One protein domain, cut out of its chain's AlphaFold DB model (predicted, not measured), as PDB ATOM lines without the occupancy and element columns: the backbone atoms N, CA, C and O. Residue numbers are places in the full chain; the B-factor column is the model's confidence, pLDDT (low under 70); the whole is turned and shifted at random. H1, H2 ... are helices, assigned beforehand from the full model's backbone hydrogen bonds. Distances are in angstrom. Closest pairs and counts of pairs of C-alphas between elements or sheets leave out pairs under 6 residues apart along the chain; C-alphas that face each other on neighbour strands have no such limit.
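Overview. This is residues 118 to 197, 213 to 301 and 494 to 532 of the 702 residues of an uncharacterized protein of Trichinella nativa (UniProt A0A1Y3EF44). Five long helices, H1, H2, H4, H5 and H6, stand side by side as an elongated up-and-down bundle, each running against the one before it in the chain, while short H3 sticks out beside H2 with residues 213 to 218. At one end of the bundle, residues 294 to 301 of H5 and 494 to 503 of H6 reach out as two free arms. The printed part has 208 residues with six named helices, H1 to H6 in order, and no named strand; its class is all helix. It is only just compact, close to loose, with a radius of gyration of the C-alphas of 19.6 A, and spans 66 by 36 by 35 A.

Along the chain. Find C-alpha 125 at (176.770, 182.626, 225.759); from there H1 runs 43.4 A through residues 125 to 154. H2, residues 165 to 194, covers 42.6 A. After the first cut look for H3, residues 213 to 224, then H4, residues 227 to 253, 36.1 A long with a kink of 34 degrees near residue 247. H5, residues 263 to 301, is the longest helix by residues and covers 56.6 A. H6, residues 494 to 530, runs 52.9 A to C-alpha 530 at (196.282, 179.552, 189.811).

Arrangement. Begin with the hairpin H1 and H2, which touch at a shallow tilt of 16 degrees; their closest C-alphas, of Cys 154 and Ala 168, are 6.2 A apart. H2 touches H4 at 22 degrees, closest at the C-alphas of Gly 178 and Glu 238, 4.7 A. H3 is close to H2 but not clearly touching, about perpendicular at 84 degrees, with the C-alphas of Leu 188 and Phe 223 closest at 7.3 A. H5 touches H1 with residues 264 to 278 alone, the C-alphas of Ala 145 and Ala 268 coming closest at 4.8 A. H6 touches H5, opposite ways at 26 degrees, closest at the C-alphas of Ala 269 and Asn 522, 5.8 A. H1 and H6 are apart. In H1, H2, H3, H5 and H6 every O i to N i+4 pair is within hydrogen-bond range; in H4, 16 of 23 are.

Size, cuts and confidence. The C-alphas farthest apart, of Ala 259 and Leu 301, are 67.6 A from each other. Look for two cuts: 20.6 A between C-alphas 197 and 213, and 16.8 A between C-alphas 301 and 494. Of the links printed whole, none is long. Mean pLDDT of the printed part is 73.4; 70 residues are under 70, among them 213 to 229 and 286 to 301.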
ATOM      1  N   LEU A 118     169.306 179.896 227.620       47.56
ATOM      2  CA  LEU A 118     170.606 179.832 226.938       47.56
ATOM      3  C   LEU A 118     171.307 178.489 227.187       47.56
ATOM      4  O   LEU A 118     171.776 177.849 226.249       47.56
ATOM      5  N   TRP A 119     171.297 178.016 228.432       48.41
ATOM      6  CA  TRP A 119     171.842 176.716 228.824       48.41
ATOM      7  C   TRP A 119     171.049 175.557 228.199       48.41
ATOM      8  O   TRP A 119     171.624 174.610 227.666       48.41
ATOM      9  N   LEU A 120     169.720 175.678 228.130       44.66
ATOM     10  CA  LEU A 120     168.839 174.748 227.426       44.66
ATOM     11  C   LEU A 120     169.149 174.710 225.923       44.66
ATOM     12  O   LEU A 120     168.970 173.656 225.322       44.66
ATOM     13  N   MET A 121     169.634 175.779 225.296       47.16
ATOM     14  CA  MET A 121     170.016 175.755 223.879       47.16
ATOM     15  C   MET A 121     171.384 175.115 223.600       47.16
ATOM     16  O   MET A 121     171.753 174.989 222.435       47.16
ATOM     17  N   GLY A 122     172.109 174.657 224.628       51.78
ATOM     18  CA  GLY A 122     173.348 173.885 224.478       51.78
ATOM     19  C   GLY A 122     174.548 174.679 223.950       51.78
ATOM     20  O   GLY A 122     175.607 174.100 223.730       51.78
ATOM     21  N   LEU A 123     174.406 175.993 223.760       55.53
ATOM     22  CA  LEU A 123     175.481 176.904 223.378       55.53
ATOM     23  C   LEU A 123     175.708 177.887 224.522       55.53
ATOM     24  O   LEU A 123     174.825 178.663 224.883       55.53
ATOM     25  N   HIS A 124     176.908 177.849 225.096       67.81
ATOM     26  CA  HIS A 124     177.315 178.808 226.111       67.81
ATOM     27  C   HIS A 124     177.284 180.224 225.505       67.81
ATOM     28  O   HIS A 124     177.688 180.408 224.356       67.81
ATOM     29  N   ALA A 125     176.847 181.242 226.257       65.81
ATOM     30  CA  ALA A 125     176.770 182.626 225.759       65.81
ATOM     31  C   ALA A 125     178.104 183.101 225.148       65.81
ATOM     32  O   ALA A 125     178.126 183.744 224.102       65.81
ATOM     33  N   LYS A 126     179.227 182.681 225.748       73.81
ATOM     34  CA  LYS A 126     180.585 182.891 225.212       73.81
ATOM     35  C   LYS A 126     180.744 182.358 223.779       73.81
ATOM     36  O   LYS A 126     181.229 183.089 222.930       73.81
ATOM     37  N   THR A 127     180.280 181.141 223.495       76.19
ATOM     38  CA  THR A 127     180.350 180.529 222.157       76.19
ATOM     39  C   THR A 127     179.539 181.319 221.131       76.19
ATOM     40  O   THR A 127     179.993 181.506 220.008       76.19
ATOM     41  N   LEU A 128     178.370 181.837 221.520       70.44
ATOM     42  CA  LEU A 128     177.553 182.688 220.654       70.44
ATOM     43  C   LEU A 128     178.285 183.996 220.297       70.44
ATOM     44  O   LEU A 128     178.329 184.376 219.130       70.44
ATOM     45  N   HIS A 129     178.907 184.659 221.279       73.88
ATOM     46  CA  HIS A 129     179.710 185.861 221.031       73.88
ATOM     47  C   HIS A 129     180.922 185.577 220.138       73.88
ATOM     48  O   HIS A 129     181.199 186.364 219.236       73.88
ATOM     49  N   THR A 130     181.603 184.443 220.329       81.06
ATOM     50  CA  THR A 130     182.714 184.025 219.460       81.06
ATOM     51  C   THR A 130     182.252 183.791 218.021       81.06
ATOM     52  O   THR A 130     182.919 184.241 217.094       81.06
ATOM     53  N   LEU A 131     181.091 183.159 217.811       79.31
ATOM     54  CA  LEU A 131     180.516 182.964 216.473       79.31
ATOM     55  C   LEU A 131     180.149 184.298 215.804       79.31
ATOM     56  O   LEU A 131     180.378 184.470 214.607       79.31
ATOM     57  N   TYR A 132     179.629 185.271 216.558       77.88
ATOM     58  CA  TYR A 132     179.365 186.607 216.016       77.88
ATOM     59  C   TYR A 132     180.645 187.368 215.676       77.88
ATOM     60  O   TYR A 132     180.714 187.976 214.611       77.88
ATOM     61  N   ALA A 133     181.665 187.304 216.533       81.69
ATOM     62  CA  ALA A 133     182.962 187.927 216.275       81.69
ATOM     63  C   ALA A 133     183.660 187.306 215.052       81.69
ATOM     64  O   ALA A 133     184.176 188.032 214.206       81.69
ATOM     65  N   GLY A 134     183.612 185.975 214.917       85.38
ATOM     66  CA  GLY A 134     184.116 185.271 213.736       85.38
ATOM     67  C   GLY A 134     183.371 185.676 212.465       85.38
ATOM     68  O   GLY A 134     183.997 186.037 211.474       85.38
ATOM     69  N   SER A 135     182.035 185.728 212.524       83.06
ATOM     70  CA  SER A 135     181.204 186.190 211.404       83.06
ATOM     71  C   SER A 135     181.553 187.617 210.987       83.06
ATOM     72  O   SER A 135     181.702 187.892 209.802       83.06
ATOM     73  N   PHE A 136     181.727 188.519 211.956       83.06
ATOM     74  CA  PHE A 136     182.130 189.899 211.701       83.06
ATOM     75  C   PHE A 136     183.456 189.971 210.939       83.06
ATOM     76  O   PHE A 136     183.542 190.661 209.928       83.06
ATOM     77  N   LEU A 137     184.472 189.235 211.397       88.88
ATOM     78  CA  LEU A 137     185.798 189.259 210.786       88.88
ATOM     79  C   LEU A 137     185.777 188.692 209.364       88.88
ATOM     80  O   LEU A 137     186.349 189.297 208.461       88.88
ATOM     81  N   VAL A 138     185.088 187.567 209.155       89.44
ATOM     82  CA  VAL A 138     184.993 186.923 207.838       89.44
ATOM     83  C   VAL A 138     184.258 187.815 206.836       89.44
ATOM     84  O   VAL A 138     184.762 188.025 205.735       89.44
ATOM     85  N   TYR A 139     183.115 188.398 207.214       84.69
ATOM     86  CA  TYR A 139     182.361 189.274 206.309       84.69
ATOM     87  C   TYR A 139     183.072 190.600 206.038       84.69
ATOM     88  O   TYR A 139     183.020 191.096 204.917       84.69
ATOM     89  N   LEU A 140     183.787 191.155 207.022       86.88
ATOM     90  CA  LEU A 140     184.609 192.346 206.809       86.88
ATOM     91  C   LEU A 140     185.778 192.065 205.856       86.88
ATOM     92  O   LEU A 140     186.087 192.901 205.010       86.88
ATOM     93  N   LEU A 141     186.420 190.898 205.975       90.31
ATOM     94  CA  LEU A 141     187.504 190.503 205.078       90.31
ATOM     95  C   LEU A 141     187.003 190.315 203.641       90.31
ATOM     96  O   LEU A 141     187.631 190.838 202.725       90.31
ATOM     97  N   ASN A 142     185.869 189.625 203.463       89.31
ATOM     98  CA  ASN A 142     185.218 189.448 202.159       89.31
ATOM     99  C   ASN A 142     184.892 190.803 201.526       89.31
ATOM    100  O   ASN A 142     185.302 191.087 200.410       89.31
ATOM    101  N   LEU A 143     184.280 191.695 202.308       87.75
ATOM    102  CA  LEU A 143     183.956 193.050 201.881       87.75
ATOM    103  C   LEU A 143     185.191 193.822 201.385       87.75
ATOM    104  O   LEU A 143     185.156 194.454 200.330       87.75
ATOM    105  N   ILE A 144     186.291 193.800 202.144       90.31
ATOM    106  CA  ILE A 144     187.531 194.483 201.748       90.31
ATOM    107  C   ILE A 144     188.080 193.874 200.454       90.31
ATOM    108  O   ILE A 144     188.495 194.613 199.560       90.31
ATOM    109  N   ALA A 145     188.076 192.547 200.343       91.94
ATOM    110  CA  ALA A 145     188.565 191.844 199.168       91.94
ATOM    111  C   ALA A 145     187.743 192.167 197.911       91.94
ATOM    112  O   ALA A 145     188.333 192.472 196.873       91.94
ATOM    113  N   ASP A 146     186.414 192.204 198.020       88.81
ATOM    114  CA  ASP A 146     185.505 192.532 196.919       88.81
ATOM    115  C   ASP A 146     185.703 193.968 196.423       88.81
ATOM    116  O   ASP A 146     185.747 194.214 195.213       88.81
ATOM    117  N   TRP A 147     185.907 194.927 197.333       91.44
ATOM    118  CA  TRP A 147     186.228 196.309 196.963       91.44
ATOM    119  C   TRP A 147     187.592 196.436 196.290       91.44
ATOM    120  O   TRP A 147     187.714 197.150 195.292       91.44
ATOM    121  N   VAL A 148     188.613 195.752 196.812       92.12
ATOM    122  CA  VAL A 148     189.957 195.743 196.218       92.12
ATOM    123  C   VAL A 148     189.900 195.151 194.810       92.12
ATOM    124  O   VAL A 148     190.379 195.776 193.862       92.12
ATOM    125  N   HIS A 149     189.253 193.998 194.643       90.00
ATOM    126  CA  HIS A 149     189.064 193.362 193.341       90.00
ATOM    127  C   HIS A 149     188.296 194.258 192.369       90.00
ATOM    128  O   HIS A 149     188.789 194.535 191.276       90.00
ATOM    129  N   THR A 150     187.150 194.799 192.784       87.75
ATOM    130  CA  THR A 150     186.325 195.683 191.946       87.75
ATOM    131  C   THR A 150     187.081 196.941 191.536       87.75
ATOM    132  O   THR A 150     187.002 197.362 190.380       87.75
ATOM    133  N   PHE A 151     187.867 197.524 192.443       89.81
ATOM    134  CA  PHE A 151     188.721 198.670 192.142       89.81
ATOM    135  C   PHE A 151     189.766 198.336 191.071       89.81
ATOM    136  O   PHE A 151     189.907 199.079 190.096       89.81
ATOM    137  N   HIS A 152     190.471 197.212 191.217       88.00
ATOM    138  CA  HIS A 152     191.469 196.774 190.243       88.00
ATOM    139  C   HIS A 152     190.847 196.396 188.888       88.00
ATOM    140  O   HIS A 152     191.415 196.742 187.850       88.00
ATOM    141  N   ALA A 153     189.668 195.768 188.891       86.06
ATOM    142  CA  ALA A 153     188.931 195.411 187.683       86.06
ATOM    143  C   ALA A 153     188.468 196.660 186.924       86.06
ATOM    144  O   ALA A 153     188.733 196.794 185.732       86.06
ATOM    145  N   CYS A 154     187.872 197.635 187.618       83.81
ATOM    146  CA  CYS A 154     187.442 198.896 187.007       83.81
ATOM    147  C   CYS A 154     188.617 199.742 186.493       83.81
ATOM    148  O   CYS A 154     188.459 200.504 185.543       83.81
ATOM    149  N   ARG A 155     189.800 199.622 187.109       83.12
ATOM    150  CA  ARG A 155     191.037 200.277 186.653       83.12
ATOM    151  C   ARG A 155     191.717 199.564 185.487       83.12
ATOM    152  O   ARG A 155     192.703 200.095 184.985       83.12
ATOM    153  N   GLY A 156     191.246 198.383 185.085       78.69
ATOM    154  CA  GLY A 156     191.901 197.625 184.024       78.69
ATOM    155  C   GLY A 156     193.240 197.010 184.437       78.69
ATOM    156  O   GLY A 156     194.114 196.818 183.599       78.69
ATOM    157  N   LEU A 157     193.446 196.777 185.739       80.44
ATOM    158  CA  LEU A 157     194.688 196.195 186.258       80.44
ATOM    159  C   LEU A 157     194.622 194.669 186.304       80.44
ATOM    160  O   LEU A 157     195.632 194.008 186.100       80.44
ATOM    161  N   THR A 158     193.442 194.119 186.578       76.94
ATOM    162  CA  THR A 158     193.202 192.669 186.653       76.94
ATOM    163  C   THR A 158     192.559 192.083 185.399       76.94
ATOM    164  O   THR A 158     192.511 190.868 185.254       76.94
ATOM    165  N   VAL A 159     192.057 192.935 184.507       78.69
ATOM    166  CA  VAL A 159     191.465 192.562 183.216       78.69
ATOM    167  C   VAL A 159     192.342 193.096 182.099       78.69
ATOM    168  O   VAL A 159     192.973 194.135 182.264       78.69
ATOM    169  N   THR A 160     192.417 192.403 180.966       70.56
ATOM    170  CA  THR A 160     193.231 192.847 179.820       70.56
ATOM    171  C   THR A 160     192.480 193.794 178.905       70.56
ATOM    172  O   THR A 160     193.098 194.647 178.281       70.56
ATOM    173  N   PHE A 161     191.154 193.690 178.871       73.19
ATOM    174  CA  PHE A 161     190.304 194.588 178.098       73.19
ATOM    175  C   PHE A 161     189.477 195.490 179.017       73.19
ATOM    176  O   PHE A 161     189.054 195.046 180.091       73.19
ATOM    177  N   PRO A 162     189.225 196.752 178.626       78.19
ATOM    178  CA  PRO A 162     188.470 197.669 179.455       78.19
ATOM    179  C   PRO A 162     187.016 197.209 179.519       78.19
ATOM    180  O   PRO A 162     186.396 196.878 178.504       78.19
ATOM    181  N   LEU A 163     186.464 197.193 180.728       82.56
ATOM    182  CA  LEU A 163     185.082 196.787 180.950       82.56
ATOM    183  C   LEU A 163     184.120 197.800 180.336       82.56
ATOM    184  O   LEU A 163     184.328 199.012 180.411       82.56
ATOM    185  N   LYS A 164     183.014 197.307 179.780       83.69
ATOM    186  CA  LYS A 164     181.894 198.169 179.414       83.69
ATOM    187  C   LYS A 164     181.303 198.796 180.669       83.69
ATOM    188  O   LYS A 164     181.206 198.164 181.723       83.69
ATOM    189  N   SER A 165     180.825 200.024 180.516       81.38
ATOM    190  CA  SER A 165     180.234 200.823 181.592       81.38
ATOM    191  C   SER A 165     179.125 200.086 182.348       81.38
ATOM    192  O   SER A 165     179.111 200.123 183.574       81.38
ATOM    193  N   TRP A 166     178.246 199.349 181.660       84.06
ATOM    194  CA  TRP A 166     177.186 198.574 182.318       84.06
ATOM    195  C   TRP A 166     177.739 197.480 183.248       84.06
ATOM    196  O   TRP A 166     177.233 197.318 184.353       84.06
ATOM    197  N   CYS A 167     178.796 196.767 182.844       85.38
ATOM    198  CA  CYS A 167     179.386 195.693 183.648       85.38
ATOM    199  C   CYS A 167     180.059 196.272 184.896       85.38
ATOM    200  O   CYS A 167     179.858 195.770 186.000       85.38
ATOM    201  N   ALA A 168     180.794 197.377 184.733       84.38
ATOM    202  CA  ALA A 168     181.390 198.103 185.851       84.38
ATOM    203  C   ALA A 168     180.325 198.602 186.842       84.38
ATOM    204  O   ALA A 168     180.478 198.422 188.048       84.38
ATOM    205  N   VAL A 169     179.216 199.162 186.343       80.88
ATOM    206  CA  VAL A 169     178.090 199.603 187.181       80.88
ATOM    207  C   VAL A 169     177.495 198.432 187.959       80.88
ATOM    208  O   VAL A 169     177.313 198.556 189.165       80.88
ATOM    209  N   VAL A 170     177.246 197.282 187.322       83.50
ATOM    210  CA  VAL A 170     176.683 196.107 188.011       83.50
ATOM    211  C   VAL A 170     177.624 195.589 189.105       83.50
ATOM    212  O   VAL A 170     177.151 195.299 190.205       83.50
ATOM    213  N   MET A 171     178.939 195.517 188.858       85.56
ATOM    214  CA  MET A 171     179.907 195.118 189.891       85.56
ATOM    215  C   MET A 171     179.895 196.080 191.079       85.56
ATOM    216  O   MET A 171     179.725 195.651 192.217       85.56
ATOM    217  N   VAL A 172     180.005 197.389 190.820       84.38
ATOM    218  CA  VAL A 172     180.011 198.409 191.879       84.38
ATOM    219  C   VAL A 172     178.692 198.398 192.653       84.38
ATOM    220  O   VAL A 172     178.708 198.449 193.879       84.38
ATOM    221  N   CYS A 173     177.550 198.284 191.971       80.62
ATOM    222  CA  CYS A 173     176.247 198.167 192.622       80.62
ATOM    223  C   CYS A 173     176.161 196.916 193.504       80.62
ATOM    224  O   CYS A 173     175.677 197.022 194.629       80.62
ATOM    225  N   SER A 174     176.658 195.768 193.036       84.88
ATOM    226  CA  SER A 174     176.675 194.521 193.814       84.88
ATOM    227  C   SER A 174     177.529 194.674 195.076       84.88
ATOM    228  O   SER A 174     177.052 194.369 196.165       84.88
ATOM    229  N   CYS A 175     178.725 195.266 194.965       83.75
ATOM    230  CA  CYS A 175     179.571 195.567 196.122       83.75
ATOM    231  C   CYS A 175     178.914 196.558 197.086       83.75
ATOM    232  O   CYS A 175     178.979 196.365 198.294       83.75
ATOM    233  N   VAL A 176     178.265 197.622 196.600       80.00
ATOM    234  CA  VAL A 176     177.586 198.600 197.470       80.00
ATOM    235  C   VAL A 176     176.422 197.947 198.214       80.00
ATOM    236  O   VAL A 176     176.319 198.093 199.432       80.00
ATOM    237  N   VAL A 177     175.565 197.203 197.510       79.19
ATOM    238  CA  VAL A 177     174.438 196.483 198.119       79.19
ATOM    239  C   VAL A 177     174.956 195.475 199.143       79.19
ATOM    240  O   VAL A 177     174.522 195.503 200.296       79.19
ATOM    241  N   GLY A 178     175.946 194.668 198.771       80.19
ATOM    242  CA  GLY A 178     176.630 193.733 199.655       80.19
ATOM    243  C   GLY A 178     177.206 194.380 200.910       80.19
ATOM    244  O   GLY A 178     176.862 193.998 202.028       80.19
ATOM    245  N   SER A 179     177.949 195.478 200.746       78.81
ATOM    246  CA  SER A 179     178.461 196.307 201.845       78.81
ATOM    247  C   SER A 179     177.349 196.734 202.797       78.81
ATOM    248  O   SER A 179     177.469 196.561 204.008       78.81
ATOM    249  N   THR A 180     176.252 197.288 202.270       77.38
ATOM    250  CA  THR A 180     175.141 197.765 203.106       77.38
ATOM    251  C   THR A 180     174.464 196.631 203.869       77.38
ATOM    252  O   THR A 180     174.138 196.800 205.045       77.38
ATOM    253  N   LEU A 181     174.312 195.459 203.247       78.44
ATOM    254  CA  LEU A 181     173.759 194.269 203.887       78.44
ATOM    255  C   LEU A 181     174.708 193.700 204.943       78.44
ATOM    256  O   LEU A 181     174.244 193.329 206.020       78.44
ATOM    257  N   ASN A 182     176.016 193.700 204.687       77.81
ATOM    258  CA  ASN A 182     177.038 193.323 205.660       77.81
ATOM    259  C   ASN A 182     177.025 194.277 206.861       77.81
ATOM    260  O   ASN A 182     176.948 193.819 207.998       77.81
ATOM    261  N   PHE A 183     176.992 195.595 206.650       75.75
ATOM    262  CA  PHE A 183     176.864 196.565 207.746       75.75
ATOM    263  C   PHE A 183     175.568 196.391 208.536       75.75
ATOM    264  O   PHE A 183     175.580 196.466 209.765       75.75
ATOM    265  N   LEU A 184     174.454 196.123 207.857       74.69
ATOM    266  CA  LEU A 184     173.176 195.850 208.501       74.69
ATOM    267  C   LEU A 184     173.221 194.541 209.303       74.69
ATOM    268  O   LEU A 184     172.736 194.511 210.433       74.69
ATOM    269  N   LEU A 185     173.863 193.491 208.784       74.12
ATOM    270  CA  LEU A 185     174.107 192.248 209.513       74.12
ATOM    271  C   LEU A 185     174.943 192.510 210.767       74.12
ATOM    272  O   LEU A 185     174.571 192.060 211.845       74.12
ATOM    273  N   VAL A 186     176.038 193.262 210.648       70.44
ATOM    274  CA  VAL A 186     176.891 193.637 211.781       70.44
ATOM    275  C   VAL A 186     176.095 194.417 212.816       70.44
ATOM    276  O   VAL A 186     176.116 194.065 213.994       70.44
ATOM    277  N   HIS A 187     175.342 195.430 212.388       72.44
ATOM    278  CA  HIS A 187     174.511 196.226 213.281       72.44
ATOM    279  C   HIS A 187     173.483 195.354 214.008       72.44
ATOM    280  O   HIS A 187     173.278 195.510 215.209       72.44
ATOM    281  N   LEU A 188     172.859 194.399 213.315       68.75
ATOM    282  CA  LEU A 188     171.912 193.470 213.923       68.75
ATOM    283  C   LEU A 188     172.588 192.485 214.870       68.75
ATOM    284  O   LEU A 188     172.046 192.253 215.944       68.75
ATOM    285  N   CYS A 189     173.763 191.954 214.529       68.19
ATOM    286  CA  CYS A 189     174.561 191.093 215.403       68.19
ATOM    287  C   CYS A 189     174.974 191.838 216.678       68.19
ATOM    288  O   CYS A 189     174.816 191.305 217.775       68.19
ATOM    289  N   CYS A 190     175.429 193.088 216.556       67.50
ATOM    290  CA  CYS A 190     175.739 193.953 217.690       67.50
ATOM    291  C   CYS A 190     174.485 194.278 218.505       67.50
ATOM    292  O   CYS A 190     174.510 194.127 219.722       67.50
ATOM    293  N   GLU A 191     173.365 194.654 217.878       68.81
ATOM    294  CA  GLU A 191     172.113 194.930 218.595       68.81
ATOM    295  C   GLU A 191     171.559 193.662 219.266       68.81
ATOM    296  O   GLU A 191     170.989 193.759 220.347       68.81
ATOM    297  N   HIS A 192     171.763 192.467 218.702       63.19
ATOM    298  CA  HIS A 192     171.383 191.199 219.332       63.19
ATOM    299  C   HIS A 192     172.302 190.801 220.486       63.19
ATOM    300  O   HIS A 192     171.814 190.303 221.498       63.19
ATOM    301  N   ALA A 193     173.612 191.011 220.341       59.19
ATOM    302  CA  ALA A 193     174.596 190.734 221.381       59.19
ATOM    303  C   ALA A 193     174.481 191.718 222.554       59.19
ATOM    304  O   ALA A 193     174.715 191.339 223.699       59.19
ATOM    305  N   LEU A 194     174.124 192.971 222.260       56.88
ATOM    306  CA  LEU A 194     174.061 194.064 223.227       56.88
ATOM    307  C   LEU A 194     172.652 194.351 223.723       56.88
ATOM    308  O   LEU A 194     172.515 195.133 224.661       56.88
ATOM    309  N   ARG A 195     171.597 193.764 223.140       51.16
ATOM    310  CA  ARG A 195     170.258 193.891 223.716       51.16
ATOM    311  C   ARG A 195     170.259 193.212 225.082       51.16
ATOM    312  O   ARG A 195     170.326 191.984 225.144       51.16
ATOM    313  N   PRO A 196     170.039 193.967 226.178       42.94
ATOM    314  CA  PRO A 196     169.399 193.360 227.335       42.94
ATOM    315  C   PRO A 196     168.078 192.777 226.818       42.94
ATOM    316  O   PRO A 196     167.475 193.382 225.926       42.94
ATOM    317  N   ALA A 197     167.619 191.632 227.326       41.56
ATOM    318  CA  ALA A 197     166.269 191.160 227.020       41.56
ATOM    319  C   ALA A 197     165.287 192.288 227.365       41.56
ATOM    320  O   ALA A 197     165.013 192.550 228.534       41.56
ATOM    321  N   PRO A 213     154.735 202.194 213.332       50.66
ATOM    322  CA  PRO A 213     154.385 200.785 213.211       50.66
ATOM    323  C   PRO A 213     155.221 200.110 212.129       50.66
ATOM    324  O   PRO A 213     155.861 199.114 212.428       50.66
ATOM    325  N   LEU A 214     155.323 200.676 210.921       48.81
ATOM    326  CA  LEU A 214     156.119 200.104 209.827       48.81
ATOM    327  C   LEU A 214     157.603 199.953 210.181       48.81
ATOM    328  O   LEU A 214     158.168 198.900 209.929       48.81
ATOM    329  N   CYS A 215     158.226 200.931 210.840       48.69
ATOM    330  CA  CYS A 215     159.594 200.820 211.340       48.69
ATOM    331  C   CYS A 215     159.705 199.829 212.497       48.69
ATOM    332  O   CYS A 215     160.687 199.106 212.553       48.69
ATOM    333  N   VAL A 216     158.738 199.747 213.415       52.78
ATOM    334  CA  VAL A 216     158.737 198.747 214.497       52.78
ATOM    335  C   VAL A 216     158.522 197.343 213.934       52.78
ATOM    336  O   VAL A 216     159.164 196.414 214.410       52.78
ATOM    337  N   TYR A 217     157.698 197.181 212.899       48.53
ATOM    338  CA  TYR A 217     157.460 195.925 212.196       48.53
ATOM    339  C   TYR A 217     158.631 195.549 211.302       48.53
ATOM    340  O   TYR A 217     159.035 194.403 211.350       48.53
ATOM    341  N   PHE A 218     159.240 196.487 210.578       48.75
ATOM    342  CA  PHE A 218     160.469 196.277 209.813       48.75
ATOM    343  C   PHE A 218     161.638 195.960 210.738       48.75
ATOM    344  O   PHE A 218     162.400 195.042 210.475       48.75
ATOM    345  N   LYS A 219     161.730 196.639 211.886       49.75
ATOM    346  CA  LYS A 219     162.699 196.349 212.940       49.75
ATOM    347  C   LYS A 219     162.432 194.952 213.505       49.75
ATOM    348  O   LYS A 219     163.332 194.132 213.519       49.75
ATOM    349  N   ARG A 220     161.202 194.612 213.897       48.59
ATOM    350  CA  ARG A 220     160.825 193.283 214.421       48.59
ATOM    351  C   ARG A 220     160.933 192.171 213.369       48.59
ATOM    352  O   ARG A 220     161.222 191.043 213.740       48.59
ATOM    353  N   TRP A 221     160.769 192.500 212.091       47.22
ATOM    354  CA  TRP A 221     161.023 191.647 210.933       47.22
ATOM    355  C   TRP A 221     162.527 191.415 210.786       47.22
ATOM    356  O   TRP A 221     162.942 190.274 210.912       47.22
ATOM    357  N   LEU A 222     163.357 192.462 210.717       42.22
ATOM    358  CA  LEU A 222     164.827 192.392 210.764       42.22
ATOM    359  C   LEU A 222     165.359 191.645 212.000       42.22
ATOM    360  O   LEU A 222     166.346 190.932 211.900       42.22
ATOM    361  N   PHE A 223     164.706 191.767 213.159       42.28
ATOM    362  CA  PHE A 223     165.053 191.037 214.390       42.28
ATOM    363  C   PHE A 223     164.508 189.610 214.438       42.28
ATOM    364  O   PHE A 223     164.987 188.802 215.225       42.28
ATOM    365  N   SER A 224     163.497 189.298 213.629       41.62
ATOM    366  CA  SER A 224     163.008 187.935 213.417       41.62
ATOM    367  C   SER A 224     163.795 187.218 212.318       41.62
ATOM    368  O   SER A 224     163.596 186.016 212.129       41.62
ATOM    369  N   PHE A 225     164.647 187.929 211.571       45.09
ATOM    370  CA  PHE A 225     165.622 187.305 210.693       45.09
ATOM    371  C   PHE A 225     166.699 186.672 211.569       45.09
ATOM    372  O   PHE A 225     167.556 187.353 212.128       45.09
ATOM    373  N   ASP A 226     166.671 185.343 211.662       61.94
ATOM    374  CA  ASP A 226     167.860 184.587 212.030       61.94
ATOM    375  C   ASP A 226     169.003 185.049 211.115       61.94
ATOM    376  O   ASP A 226     168.802 185.190 209.904       61.94
ATOM    377  N   CYS A 227     170.198 185.282 211.666       62.00
ATOM    378  CA  CYS A 227     171.391 185.721 210.924       62.00
ATOM    379  C   CYS A 227     171.632 184.917 209.631       62.00
ATOM    380  O   CYS A 227     172.189 185.432 208.666       62.00
ATOM    381  N   PHE A 228     171.130 183.681 209.594       64.56
ATOM    382  CA  PHE A 228     171.008 182.825 208.421       64.56
ATOM    383  C   PHE A 228     170.355 183.493 207.193       64.56
ATOM    384  O   PHE A 228     170.892 183.402 206.096       64.56
ATOM    385  N   ARG A 229     169.222 184.187 207.339       69.25
ATOM    386  CA  ARG A 229     168.491 184.770 206.198       69.25
ATOM    387  C   ARG A 229     169.158 186.017 205.627       69.25
ATOM    388  O   ARG A 229     169.117 186.234 204.422       69.25
ATOM    389  N   ILE A 230     169.778 186.828 206.478       70.00
ATOM    390  CA  ILE A 230     170.554 187.993 206.027       70.00
ATOM    391  C   ILE A 230     171.833 187.515 205.349       70.00
ATOM    392  O   ILE A 230     172.165 187.989 204.271       70.00
ATOM    393  N   SER A 231     172.485 186.500 205.917       73.12
ATOM    394  CA  SER A 231     173.599 185.815 205.266       73.12
ATOM    395  C   SER A 231     173.212 185.237 203.901       73.12
ATOM    396  O   SER A 231     174.019 185.285 202.978       73.12
ATOM    397  N   PHE A 232     171.994 184.711 203.758       73.25
ATOM    398  CA  PHE A 232     171.461 184.260 202.476       73.25
ATOM    399  C   PHE A 232     171.215 185.423 201.498       73.25
ATOM    400  O   PHE A 232     171.525 185.296 200.320       73.25
ATOM    401  N   LEU A 233     170.712 186.571 201.964       73.31
ATOM    402  CA  LEU A 233     170.561 187.763 201.118       73.31
ATOM    403  C   LEU A 233     171.908 188.297 200.630       73.31
ATOM    404  O   LEU A 233     172.012 188.652 199.463       73.31
ATOM    405  N   ILE A 234     172.932 188.309 201.487       77.69
ATOM    406  CA  ILE A 234     174.302 188.661 201.091       77.69
ATOM    407  C   ILE A 234     174.786 187.687 200.009       77.69
ATOM    408  O   ILE A 234     175.242 188.112 198.955       77.69
ATOM    409  N   MET A 235     174.567 186.383 200.199       81.12
ATOM    410  CA  MET A 235     174.899 185.381 199.184       81.12
ATOM    411  C   MET A 235     174.231 185.648 197.832       81.12
ATOM    412  O   MET A 235     174.867 185.519 196.794       81.12
ATOM    413  N   LEU A 236     172.943 185.994 197.839       77.56
ATOM    414  CA  LEU A 236     172.156 186.166 196.621       77.56
ATOM    415  C   LEU A 236     172.420 187.509 195.921       77.56
ATOM    416  O   LEU A 236     172.368 187.574 194.697       77.56
ATOM    417  N   LEU A 237     172.662 188.578 196.684       76.56
ATOM    418  CA  LEU A 237     172.747 189.951 196.172       76.56
ATOM    419  C   LEU A 237     174.185 190.458 195.992       76.56
ATOM    420  O   LEU A 237     174.379 191.427 195.264       76.56
ATOM    421  N   GLU A 238     175.174 189.827 196.628       84.06
ATOM    422  CA  GLU A 238     176.598 190.174 196.520       84.06
ATOM    423  C   GLU A 238     177.391 189.020 195.898       84.06
ATOM    424  O   GLU A 238     177.858 189.138 194.765       84.06
ATOM    425  N   ASP A 239     177.483 187.876 196.585       83.00
ATOM    426  CA  ASP A 239     178.404 186.806 196.176       83.00
ATOM    427  C   ASP A 239     177.996 186.153 194.848       83.00
ATOM    428  O   ASP A 239     178.849 185.870 194.006       83.00
ATOM    429  N   LEU A 240     176.696 185.922 194.633       82.00
ATOM    430  CA  LEU A 240     176.167 185.335 193.402       82.00
ATOM    431  C   LEU A 240     176.412 186.214 192.170       82.00
ATOM    432  O   LEU A 240     177.033 185.713 191.228       82.00
ATOM    433  N   PRO A 241     175.987 187.493 192.129       81.06
ATOM    434  CA  PRO A 241     176.254 188.333 190.972       81.06
ATOM    435  C   PRO A 241     177.754 188.541 190.758       81.06
ATOM    436  O   PRO A 241     178.195 188.420 189.620       81.06
ATOM    437  N   LEU A 242     178.555 188.760 191.809       83.88
ATOM    438  CA  LEU A 242     180.006 188.920 191.655       83.88
ATOM    439  C   LEU A 242     180.670 187.650 191.116       83.88
ATOM    440  O   LEU A 242     181.466 187.737 190.185       83.88
ATOM    441  N   THR A 243     180.304 186.468 191.619       84.81
ATOM    442  CA  THR A 243     180.841 185.192 191.119       84.81
ATOM    443  C   THR A 243     180.441 184.953 189.663       84.81
ATOM    444  O   THR A 243     181.282 184.550 188.863       84.81
ATOM    445  N   ILE A 244     179.188 185.241 189.286       82.88
ATOM    446  CA  ILE A 244     178.723 185.110 187.898       82.88
ATOM    447  C   ILE A 244     179.465 186.089 186.986       82.88
ATOM    448  O   ILE A 244     179.945 185.682 185.932       82.88
ATOM    449  N   ILE A 245     179.602 187.357 187.380       84.50
ATOM    450  CA  ILE A 245     180.335 188.361 186.596       84.50
ATOM    451  C   ILE A 245     181.799 187.938 186.442       84.50
ATOM    452  O   ILE A 245     182.327 187.964 185.335       84.50
ATOM    453  N   ASN A 246     182.439 187.491 187.525       83.38
ATOM    454  CA  ASN A 246     183.818 187.009 187.517       83.38
ATOM    455  C   ASN A 246     183.994 185.816 186.567       83.38
ATOM    456  O   ASN A 246     184.805 185.866 185.644       83.38
ATOM    457  N   TYR A 247     183.190 184.771 186.743       79.69
ATOM    458  CA  TYR A 247     183.351 183.517 186.017       79.69
ATOM    459  C   TYR A 247     182.853 183.583 184.565       79.69
ATOM    460  O   TYR A 247     183.502 183.058 183.663       79.69
ATOM    461  N   VAL A 248     181.712 184.230 184.313       79.81
ATOM    462  CA  VAL A 248     181.050 184.232 182.995       79.81
ATOM    463  C   VAL A 248     181.462 185.422 182.141       79.81
ATOM    464  O   VAL A 248     181.473 185.299 180.927       79.81
ATOM    465  N   TRP A 249     181.762 186.586 182.718       80.19
ATOM    466  CA  TRP A 249     181.980 187.805 181.929       80.19
ATOM    467  C   TRP A 249     183.429 188.280 181.952       80.19
ATOM    468  O   TRP A 249     183.997 188.561 180.902       80.19
ATOM    469  N   LEU A 250     184.049 188.336 183.128       79.62
ATOM    470  CA  LEU A 250     185.432 188.787 183.278       79.62
ATOM    471  C   LEU A 250     186.436 187.770 182.737       79.62
ATOM    472  O   LEU A 250     187.470 188.169 182.214       79.62
ATOM    473  N   SER A 251     186.125 186.477 182.805       76.12
ATOM    474  CA  SER A 251     186.966 185.399 182.272       76.12
ATOM    475  C   SER A 251     187.348 185.575 180.806       76.12
ATOM    476  O   SER A 251     188.519 185.423 180.457       76.12
ATOM    477  N   GLY A 252     186.389 185.987 179.973       71.31
ATOM    478  CA  GLY A 252     186.611 186.277 178.558       71.31
ATOM    479  C   GLY A 252     187.438 187.540 178.312       71.31
ATOM    480  O   GLY A 252     187.998 187.706 177.233       71.31
ATOM    481  N   CYS A 253     187.545 188.417 179.311       74.69
ATOM    482  CA  CYS A 253     188.295 189.666 179.236       74.69
ATOM    483  C   CYS A 253     189.728 189.569 179.770       74.69
ATOM    484  O   CYS A 253     190.465 190.560 179.746       74.69
ATOM    485  N   ILE A 254     190.101 188.405 180.298       73.75
ATOM    486  CA  ILE A 254     191.430 188.134 180.829       73.75
ATOM    487  C   ILE A 254     192.208 187.375 179.764       73.75
ATOM    488  O   ILE A 254     191.880 186.245 179.399       73.75
ATOM    489  N   VAL A 255     193.260 188.021 179.287       68.38
ATOM    490  CA  VAL A 255     194.344 187.409 178.535       68.38
ATOM    491  C   VAL A 255     195.466 187.151 179.541       68.38
ATOM    492  O   VAL A 255     195.751 188.034 180.353       68.38
ATOM    493  N   PRO A 256     196.103 185.971 179.534       61.75
ATOM    494  CA  PRO A 256     197.212 185.667 180.434       61.75
ATOM    495  C   PRO A 256     198.391 186.622 180.191       61.75
ATOM    496  O   PRO A 256     199.270 186.353 179.384       61.75
ATOM    497  N   ASN A 257     198.411 187.760 180.886       62.78
ATOM    498  CA  ASN A 257     199.487 188.738 180.816       62.78
ATOM    499  C   ASN A 257     200.371 188.607 182.070       62.78
ATOM    500  O   ASN A 257     199.877 188.823 183.180       62.78
ATOM    501  N   PRO A 258     201.677 188.314 181.931       59.75
ATOM    502  CA  PRO A 258     202.599 188.177 183.062       59.75
ATOM    503  C   PRO A 258     202.736 189.460 183.901       59.75
ATOM    504  O   PRO A 258     203.128 189.391 185.065       59.75
ATOM    505  N   ALA A 259     202.409 190.631 183.342       64.94
ATOM    506  CA  ALA A 259     202.448 191.905 184.057       64.94
ATOM    507  C   ALA A 259     201.197 192.168 184.916       64.94
ATOM    508  O   ALA A 259     201.212 193.076 185.751       64.94
ATOM    509  N   GLN A 260     200.113 191.410 184.723       70.31
ATOM    510  CA  GLN A 260     198.868 191.641 185.448       70.31
ATOM    511  C   GLN A 260     198.898 190.967 186.825       70.31
ATOM    512  O   GLN A 260     199.110 189.756 186.924       70.31
ATOM    513  N   PRO A 261     198.668 191.716 187.921       77.44
ATOM    514  CA  PRO A 261     198.611 191.130 189.248       77.44
ATOM    515  C   PRO A 261     197.383 190.220 189.367       77.44
ATOM    516  O   PRO A 261     196.251 190.693 189.401       77.44
ATOM    517  N   CYS A 262     197.604 188.912 189.495       78.88
ATOM    518  CA  CYS A 262     196.540 187.929 189.733       78.88
ATOM    519  C   CYS A 262     196.068 187.894 191.199       78.88
ATOM    520  O   CYS A 262     194.999 187.363 191.506       78.88
ATOM    521  N   TRP A 263     196.856 188.465 192.117       84.06
ATOM    522  CA  TRP A 263     196.589 188.409 193.553       84.06
ATOM    523  C   TRP A 263     195.247 189.032 193.978       84.06
ATOM    524  O   TRP A 263     194.647 188.451 194.876       84.06
ATOM    525  N   PRO A 264     194.717 190.128 193.384       86.06
ATOM    526  CA  PRO A 264     193.431 190.682 193.807       86.06
ATOM    527  C   PRO A 264     192.280 189.718 193.511       86.06
ATOM    528  O   PRO A 264     191.399 189.548 194.347       86.06
ATOM    529  N   LEU A 265     192.333 189.032 192.361       82.44
ATOM    530  CA  LEU A 265     191.366 187.995 191.997       82.44
ATOM    531  C   LEU A 265     191.460 186.796 192.939       82.44
ATOM    532  O   LEU A 265     190.443 186.325 193.442       82.44
ATOM    533  N   ALA A 266     192.679 186.306 193.182       85.94
ATOM    534  CA  ALA A 266     192.898 185.180 194.082       85.94
ATOM    535  C   ALA A 266     192.451 185.516 195.512       85.94
ATOM    536  O   ALA A 266     191.831 184.692 196.176       85.94
ATOM    537  N   PHE A 267     192.725 186.739 195.971       88.56
ATOM    538  CA  PHE A 267     192.329 187.223 197.287       88.56
ATOM    539  C   PHE A 267     190.808 187.325 197.422       88.56
ATOM    540  O   PHE A 267     190.270 186.824 198.408       88.56
ATOM    541  N   ALA A 268     190.116 187.882 196.422       87.19
ATOM    542  CA  ALA A 268     188.656 187.896 196.385       87.19
ATOM    543  C   ALA A 268     188.087 186.474 196.426       87.19
ATOM    544  O   ALA A 268     187.380 186.144 197.371       87.19
ATOM    545  N   ALA A 269     188.503 185.588 195.514       87.25
ATOM    546  CA  ALA A 269     188.021 184.206 195.474       87.25
ATOM    547  C   ALA A 269     188.278 183.442 196.789       87.25
ATOM    548  O   ALA A 269     187.391 182.754 197.291       87.25
ATOM    549  N   LEU A 270     189.463 183.586 197.393       88.62
ATOM    550  CA  LEU A 270     189.785 182.980 198.691       88.62
ATOM    551  C   LEU A 270     188.913 183.536 199.819       88.62
ATOM    552  O   LEU A 270     188.448 182.773 200.666       88.62
ATOM    553  N   SER A 271     188.682 184.849 199.839       90.00
ATOM    554  CA  SER A 271     187.822 185.483 200.838       90.00
ATOM    555  C   SER A 271     186.363 185.040 200.696       90.00
ATOM    556  O   SER A 271     185.731 184.720 201.706       90.00
ATOM    557  N   THR A 272     185.877 184.875 199.461       87.00
ATOM    558  CA  THR A 272     184.547 184.341 199.173       87.00
ATOM    559  C   THR A 272     184.460 182.886 199.609       87.00
ATOM    560  O   THR A 272     183.529 182.524 200.317       87.00
ATOM    561  N   LEU A 273     185.452 182.044 199.306       88.44
ATOM    562  CA  LEU A 273     185.486 180.655 199.786       88.44
ATOM    563  C   LEU A 273     185.493 180.571 201.316       88.44
ATOM    564  O   LEU A 273     184.771 179.748 201.883       88.44
ATOM    565  N   LEU A 274     186.251 181.439 201.993       90.38
ATOM    566  CA  LEU A 274     186.244 181.534 203.452       90.38
ATOM    567  C   LEU A 274     184.863 181.958 203.976       90.38
ATOM    568  O   LEU A 274     184.368 181.368 204.935       90.38
ATOM    569  N   SER A 275     184.219 182.930 203.325       87.31
ATOM    570  CA  SER A 275     182.858 183.389 203.628       87.31
ATOM    571  C   SER A 275     181.824 182.272 203.452       87.31
ATOM    572  O   SER A 275     181.043 181.995 204.366       87.31
ATOM    573  N   LEU A 276     181.854 181.547 202.330       84.12
ATOM    574  CA  LEU A 276     180.958 180.421 202.055       84.12
ATOM    575  C   LEU A 276     181.204 179.259 203.033       84.12
ATOM    576  O   LEU A 276     180.252 178.696 203.576       84.12
ATOM    577  N   GLY A 277     182.467 178.938 203.324       86.12
ATOM    578  CA  GLY A 277     182.849 177.936 204.323       86.12
ATOM    579  C   GLY A 277     182.355 178.301 205.724       86.12
ATOM    580  O   GLY A 277     181.761 177.476 206.421       86.12
ATOM    581  N   TRP A 278     182.499 179.567 206.114       87.62
ATOM    582  CA  TRP A 278     181.959 180.072 207.372       87.62
ATOM    583  C   TRP A 278     180.432 179.957 207.431       87.62
ATOM    584  O   TRP A 278     179.867 179.558 208.453       87.62
ATOM    585  N   ARG A 279     179.743 180.224 206.319       82.12
ATOM    586  CA  ARG A 279     178.294 180.019 206.225       82.12
ATOM    587  C   ARG A 279     177.916 178.557 206.400       82.12
ATOM    588  O   ARG A 279     177.008 178.299 207.184       82.12
ATOM    589  N   PHE A 280     178.620 177.605 205.781       80.69
ATOM    590  CA  PHE A 280     178.390 176.172 206.019       80.69
ATOM    591  C   PHE A 280     178.483 175.817 207.505       80.69
ATOM    592  O   PHE A 280     177.601 175.129 208.026       80.69
ATOM    593  N   ILE A 281     179.491 176.343 208.208       84.38
ATOM    594  CA  ILE A 281     179.639 176.157 209.657       84.38
ATOM    595  C   ILE A 281     178.401 176.700 210.387       84.38
ATOM    596  O   ILE A 281     177.780 175.985 211.178       84.38
ATOM    597  N   MET A 282     177.976 177.930 210.080       77.00
ATOM    598  CA  MET A 282     176.795 178.554 210.693       77.00
ATOM    599  C   MET A 282     175.488 177.799 210.398       77.00
ATOM    600  O   MET A 282     174.644 177.659 211.292       77.00
ATOM    601  N   VAL A 283     175.314 177.267 209.182       72.56
ATOM    602  CA  VAL A 283     174.175 176.404 208.825       72.56
ATOM    603  C   VAL A 283     174.218 175.103 209.619       72.56
ATOM    604  O   VAL A 283     173.201 174.719 210.196       72.56
ATOM    605  N   GLY A 284     175.384 174.464 209.728       76.06
ATOM    606  CA  GLY A 284     175.570 173.243 210.512       76.06
ATOM    607  C   GLY A 284     175.184 173.430 211.982       76.06
ATOM    608  O   GLY A 284     174.408 172.643 212.534       76.06
ATOM    609  N   PHE A 285     175.630 174.526 212.606       72.38
ATOM    610  CA  PHE A 285     175.223 174.879 213.973       72.38
ATOM    611  C   PHE A 285     173.714 175.139 214.089       72.38
ATOM    612  O   PHE A 285     173.077 174.697 215.053       72.38
ATOM    613  N   SER A 286     173.120 175.810 213.100       67.00
ATOM    614  CA  SER A 286     171.681 176.105 213.068       67.00
ATOM    615  C   SER A 286     170.838 174.834 212.922       67.00
ATOM    616  O   SER A 286     169.839 174.662 213.624       67.00
ATOM    617  N   PHE A 287     171.268 173.898 212.075       66.75
ATOM    618  CA  PHE A 287     170.594 172.620 211.863       66.75
ATOM    619  C   PHE A 287     170.650 171.733 213.111       66.75
ATOM    620  O   PHE A 287     169.620 171.221 213.558       66.75
ATOM    621  N   LYS A 288     171.822 171.636 213.754       67.88
ATOM    622  CA  LYS A 288     171.981 170.917 215.027       67.88
ATOM    623  C   LYS A 288     171.039 171.470 216.104       67.88
ATOM    624  O   LYS A 288     170.413 170.705 216.839       67.88
ATOM    625  N   ARG A 289     170.864 172.796 216.162       62.91
ATOM    626  CA  ARG A 289     169.919 173.460 217.078       62.91
ATOM    627  C   ARG A 289     168.459 173.104 216.774       62.91
ATOM    628  O   ARG A 289     167.706 172.810 217.707       62.91
ATOM    629  N   LEU A 290     168.058 173.102 215.501       60.12
ATOM    630  CA  LEU A 290     166.700 172.729 215.081       60.12
ATOM    631  C   LEU A 290     166.377 171.271 215.424       60.12
ATOM    632  O   LEU A 290     165.308 170.993 215.971       60.12
ATOM    633  N   GLN A 291     167.315 170.351 215.189       65.38
ATOM    634  CA  GLN A 291     167.138 168.953 215.570       65.38
ATOM    635  C   GLN A 291     166.957 168.808 217.085       65.38
ATOM    636  O   GLN A 291     165.971 168.215 217.522       65.38
ATOM    637  N   ILE A 292     167.832 169.406 217.904       62.91
ATOM    638  CA  ILE A 292     167.726 169.341 219.375       62.91
ATOM    639  C   ILE A 292     166.368 169.873 219.866       62.91
ATOM    640  O   ILE A 292     165.767 169.292 220.775       62.91
ATOM    641  N   SER A 293     165.856 170.944 219.250       54.75
ATOM    642  CA  SER A 293     164.527 171.485 219.551       54.75
ATOM    643  C   SER A 293     163.415 170.474 219.250       54.75
ATOM    644  O   SER A 293     162.598 170.179 220.127       54.75
ATOM    645  N   ASN A 294     163.422 169.879 218.054       57.41
ATOM    646  CA  ASN A 294     162.422 168.896 217.631       57.41
ATOM    647  C   ASN A 294     162.436 167.635 218.507       57.41
ATOM    648  O   ASN A 294     161.378 167.174 218.942       57.41
ATOM    649  N   TRP A 295     163.620 167.115 218.845       62.09
ATOM    650  CA  TRP A 295     163.776 165.972 219.751       62.09
ATOM    651  C   TRP A 295     163.197 166.246 221.143       62.09
ATOM    652  O   TRP A 295     162.572 165.374 221.749       62.09
ATOM    653  N   ARG A 296     163.370 167.464 221.670       58.84
ATOM    654  CA  ARG A 296     162.791 167.838 222.969       58.84
ATOM    655  C   ARG A 296     161.292 168.066 222.905       58.84
ATOM    656  O   ARG A 296     160.600 167.699 223.850       58.84
ATOM    657  N   GLN A 297     160.786 168.652 221.826       60.66
ATOM    658  CA  GLN A 297     159.350 168.846 221.651       60.66
ATOM    659  C   GLN A 297     158.634 167.494 221.552       60.66
ATOM    660  O   GLN A 297     157.653 167.288 222.263       60.66
ATOM    661  N   ARG A 298     159.195 166.531 220.802       63.81
ATOM    662  CA  ARG A 298     158.720 165.135 220.783       63.81
ATOM    663  C   ARG A 298     158.751 164.492 222.171       63.81
ATOM    664  O   ARG A 298     157.765 163.883 222.564       63.81
ATOM    665  N   ARG A 299     159.820 164.688 222.955       63.59
ATOM    666  CA  ARG A 299     159.887 164.182 224.341       63.59
ATOM    667  C   ARG A 299     158.832 164.791 225.266       63.59
ATOM    668  O   ARG A 299     158.252 164.059 226.057       63.59
ATOM    669  N   ARG A 300     158.538 166.093 225.165       60.91
ATOM    670  CA  ARG A 300     157.465 166.718 225.964       60.91
ATOM    671  C   ARG A 300     156.084 166.191 225.579       60.91
ATOM    672  O   ARG A 300     155.287 165.916 226.463       60.91
ATOM    673  N   LEU A 301     155.828 166.006 224.283       55.50
ATOM    674  CA  LEU A 301     154.590 165.392 223.794       55.50
ATOM    675  C   LEU A 301     154.451 163.933 224.259       55.50
ATOM    676  O   LEU A 301     153.374 163.544 224.697       55.50
ATOM    677  N   ARG A 494     147.293 174.848 211.329       70.06
ATOM    678  CA  ARG A 494     148.069 173.731 210.762       70.06
ATOM    679  C   ARG A 494     148.589 174.053 209.365       70.06
ATOM    680  O   ARG A 494     149.768 173.828 209.121       70.06
ATOM    681  N   LEU A 495     147.753 174.625 208.498       66.50
ATOM    682  CA  LEU A 495     148.144 175.036 207.148       66.50
ATOM    683  C   LEU A 495     149.268 176.072 207.193       66.50
ATOM    684  O   LEU A 495     150.293 175.905 206.549       66.50
ATOM    685  N   VAL A 496     149.120 177.099 208.024       61.75
ATOM    686  CA  VAL A 496     150.124 178.151 208.194       61.75
ATOM    687  C   VAL A 496     151.435 177.593 208.754       61.75
ATOM    688  O   VAL A 496     152.509 177.959 208.277       61.75
ATOM    689  N   SER A 497     151.373 176.677 209.726       62.59
ATOM    690  CA  SER A 497     152.564 175.982 210.222       62.59
ATOM    691  C   SER A 497     153.223 175.148 209.122       62.59
ATOM    692  O   SER A 497     154.435 175.226 208.965       62.59
ATOM    693  N   ALA A 498     152.441 174.395 208.342       64.88
ATOM    694  CA  ALA A 498     152.940 173.570 207.247       64.88
ATOM    695  C   ALA A 498     153.583 174.424 206.145       64.88
ATOM    696  O   ALA A 498     154.726 174.174 205.783       64.88
ATOM    697  N   CYS A 499     152.919 175.489 205.686       63.12
ATOM    698  CA  CYS A 499     153.472 176.437 204.718       63.12
ATOM    699  C   CYS A 499     154.748 177.108 205.237       63.12
ATOM    700  O   CYS A 499     155.700 177.270 204.482       63.12
ATOM    701  N   THR A 500     154.805 177.457 206.528       64.44
ATOM    702  CA  THR A 500     156.012 178.040 207.132       64.44
ATOM    703  C   THR A 500     157.157 177.033 207.145       64.44
ATOM    704  O   THR A 500     158.276 177.393 206.786       64.44
ATOM    705  N   THR A 501     156.895 175.775 207.513       65.50
ATOM    706  CA  THR A 501     157.892 174.699 207.478       65.50
ATOM    707  C   THR A 501     158.365 174.432 206.053       65.50
ATOM    708  O   THR A 501     159.569 174.430 205.825       65.50
ATOM    709  N   VAL A 502     157.452 174.292 205.088       68.56
ATOM    710  CA  VAL A 502     157.785 174.107 203.665       68.56
ATOM    711  C   VAL A 502     158.631 175.271 203.155       68.56
ATOM    712  O   VAL A 502     159.659 175.040 202.531       68.56
ATOM    713  N   HIS A 503     158.269 176.511 203.486       71.69
ATOM    714  CA  HIS A 503     159.040 177.691 203.110       71.69
ATOM    715  C   HIS A 503     160.443 177.703 203.738       71.69
ATOM    716  O   HIS A 503     161.409 177.967 203.030       71.69
ATOM    717  N   GLN A 504     160.595 177.391 205.036       69.50
ATOM    718  CA  GLN A 504     161.929 177.308 205.657       69.50
ATOM    719  C   GLN A 504     162.778 176.202 205.024       69.50
ATOM    720  O   GLN A 504     163.960 176.414 204.771       69.50
ATOM    721  N   THR A 505     162.186 175.033 204.763       69.75
ATOM    722  CA  THR A 505     162.886 173.900 204.150       69.75
ATOM    723  C   THR A 505     163.289 174.215 202.713       69.75
ATOM    724  O   THR A 505     164.426 173.949 202.337       69.75
ATOM    725  N   ALA A 506     162.409 174.840 201.929       70.94
ATOM    726  CA  ALA A 506     162.711 175.279 200.569       70.94
ATOM    727  C   ALA A 506     163.813 176.348 200.552       70.94
ATOM    728  O   ALA A 506     164.757 176.236 199.777       70.94
ATOM    729  N   LEU A 507     163.744 177.338 201.450       72.06
ATOM    730  CA  LEU A 507     164.773 178.371 201.590       72.06
ATOM    731  C   LEU A 507     166.125 177.770 201.995       72.06
ATOM    732  O   LEU A 507     167.157 178.168 201.462       72.06
ATOM    733  N   LEU A 508     166.133 176.799 202.912       73.69
ATOM    734  CA  LEU A 508     167.342 176.081 203.307       73.69
ATOM    735  C   LEU A 508     167.918 175.269 202.143       73.69
ATOM    736  O   LEU A 508     169.115 175.354 201.887       73.69
ATOM    737  N   GLY A 509     167.075 174.521 201.426       74.31
ATOM    738  CA  GLY A 509     167.482 173.734 200.263       74.31
ATOM    739  C   GLY A 509     168.073 174.609 199.160       74.31
ATOM    740  O   GLY A 509     169.169 174.324 198.680       74.31
ATOM    741  N   PHE A 510     167.399 175.711 198.822       76.81
ATOM    742  CA  PHE A 510     167.869 176.694 197.844       76.81
ATOM    743  C   PHE A 510     169.163 177.385 198.295       76.81
ATOM    744  O   PHE A 510     170.085 177.570 197.503       76.81
ATOM    745  N   SER A 511     169.271 177.727 199.582       75.75
ATOM    746  CA  SER A 511     170.490 178.290 200.163       75.75
ATOM    747  C   SER A 511     171.665 177.323 200.043       75.75
ATOM    748  O   SER A 511     172.716 177.712 199.553       75.75
ATOM    749  N   LEU A 512     171.482 176.048 200.401       77.19
ATOM    750  CA  LEU A 512     172.526 175.024 200.303       77.19
ATOM    751  C   LEU A 512     172.958 174.759 198.857       77.19
ATOM    752  O   LEU A 512     174.154 174.648 198.599       77.19
ATOM    753  N   THR A 513     172.014 174.688 197.915       78.62
ATOM    754  CA  THR A 513     172.340 174.507 196.487       78.62
ATOM    755  C   THR A 513     173.071 175.715 195.921       78.62
ATOM    756  O   THR A 513     174.093 175.551 195.258       78.62
ATOM    757  N   THR A 514     172.613 176.928 196.236       77.38
ATOM    758  CA  THR A 514     173.301 178.161 195.830       77.38
ATOM    759  C   THR A 514     174.703 178.214 196.439       77.38
ATOM    760  O   THR A 514     175.676 178.415 195.723       77.38
ATOM    761  N   LEU A 515     174.840 177.929 197.733       81.75
ATOM    762  CA  LEU A 515     176.118 177.908 198.441       81.75
ATOM    763  C   LEU A 515     177.102 176.895 197.835       81.75
ATOM    764  O   LEU A 515     178.259 177.234 197.597       81.75
ATOM    765  N   ALA A 516     176.640 175.677 197.536       81.62
ATOM    766  CA  ALA A 516     177.446 174.650 196.883       81.62
ATOM    767  C   ALA A 516     177.856 175.062 195.461       81.62
ATOM    768  O   ALA A 516     179.025 174.934 195.106       81.62
ATOM    769  N   SER A 517     176.930 175.610 194.666       81.50
ATOM    770  CA  SER A 517     177.236 176.100 193.316       81.50
ATOM    771  C   SER A 517     178.274 177.226 193.336       81.50
ATOM    772  O   SER A 517     179.227 177.187 192.566       81.50
ATOM    773  N   LEU A 518     178.155 178.178 194.268       82.81
ATOM    774  CA  LEU A 518     179.111 179.272 194.425       82.81
ATOM    775  C   LEU A 518     180.468 178.778 194.887       82.81
ATOM    776  O   LEU A 518     181.482 179.270 194.401       82.81
ATOM    777  N   PHE A 519     180.497 177.803 195.791       84.06
ATOM    778  CA  PHE A 519     181.740 177.187 196.225       84.06
ATOM    779  C   PHE A 519     182.447 176.517 195.044       84.06
ATOM    780  O   PHE A 519     183.613 176.804 194.797       84.06
ATOM    781  N   VAL A 520     181.732 175.699 194.264       84.12
ATOM    782  CA  VAL A 520     182.287 175.042 193.071       84.12
ATOM    783  C   VAL A 520     182.762 176.071 192.047       84.12
ATOM    784  O   VAL A 520     183.891 175.970 191.584       84.12
ATOM    785  N   LEU A 521     181.960 177.094 191.739       80.81
ATOM    786  CA  LEU A 521     182.343 178.145 190.790       80.81
ATOM    787  C   LEU A 521     183.579 178.921 191.257       80.81
ATOM    788  O   LEU A 521     184.475 179.158 190.454       80.81
ATOM    789  N   ASN A 522     183.673 179.273 192.542       84.00
ATOM    790  CA  ASN A 522     184.846 179.965 193.083       84.00
ATOM    791  C   ASN A 522     186.084 179.061 193.138       84.00
ATOM    792  O   ASN A 522     187.188 179.549 192.919       84.00
ATOM    793  N   VAL A 523     185.928 177.753 193.381       83.00
ATOM    794  CA  VAL A 523     187.037 176.789 193.280       83.00
ATOM    795  C   VAL A 523     187.504 176.657 191.836       83.00
ATOM    796  O   VAL A 523     188.700 176.768 191.596       83.00
ATOM    797  N   LEU A 524     186.588 176.480 190.880       81.38
ATOM    798  CA  LEU A 524     186.913 176.412 189.452       81.38
ATOM    799  C   LEU A 524     187.585 177.702 188.973       81.38
ATOM    800  O   LEU A 524     188.539 177.654 188.205       81.38
ATOM    801  N   TRP A 525     187.127 178.851 189.469       78.62
ATOM    802  CA  TRP A 525     187.724 180.152 189.185       78.62
ATOM    803  C   TRP A 525     189.117 180.310 189.796       78.62
ATOM    804  O   TRP A 525     190.056 180.746 189.138       78.62
ATOM    805  N   LEU A 526     189.297 179.921 191.058       80.44
ATOM    806  CA  LEU A 526     190.604 179.970 191.707       80.44
ATOM    807  C   LEU A 526     191.583 178.998 191.040       80.44
ATOM    808  O   LEU A 526     192.745 179.345 190.839       80.44
ATOM    809  N   GLN A 527     191.111 177.811 190.655       77.06
ATOM    810  CA  GLN A 527     191.864 176.863 189.843       77.06
ATOM    811  C   GLN A 527     192.241 177.488 188.507       77.06
ATOM    812  O   GLN A 527     193.413 177.438 188.167       77.06
ATOM    813  N   SER A 528     191.320 178.144 187.794       69.44
ATOM    814  CA  SER A 528     191.657 178.780 186.521       69.44
ATOM    815  C   SER A 528     192.717 179.864 186.696       69.44
ATOM    816  O   SER A 528     193.659 179.885 185.918       69.44
ATOM    817  N   ILE A 529     192.643 180.695 187.744       70.19
ATOM    818  CA  ILE A 529     193.645 181.735 188.044       70.19
ATOM    819  C   ILE A 529     195.003 181.134 188.436       70.19
ATOM    820  O   ILE A 529     196.049 181.591 187.982       70.19
ATOM    821  N   LEU A 530     195.028 180.138 189.322       69.31
ATOM    822  CA  LEU A 530     196.282 179.552 189.811       69.31
ATOM    823  C   LEU A 530     196.924 178.613 188.780       69.31
ATOM    824  O   LEU A 530     198.147 178.482 188.749       69.31
ATOM    825  N   LEU A 531     196.105 177.995 187.927       62.16
ATOM    826  CA  LEU A 531     196.481 177.052 186.874       62.16
ATOM    827  C   LEU A 531     196.334 177.667 185.476       62.16
ATOM    828  O   LEU A 531     196.100 176.916 184.530       62.16
ATOM    829  N   LEU A 532     196.487 178.995 185.353       53.06
ATOM    830  CA  LEU A 532     196.275 179.869 184.175       53.06
ATOM    831  C   LEU A 532     197.007 179.466 182.866       53.06
ATOM    832  O   LEU A 532     197.176 180.291 181.977       53.06
TER     833      LEU A 532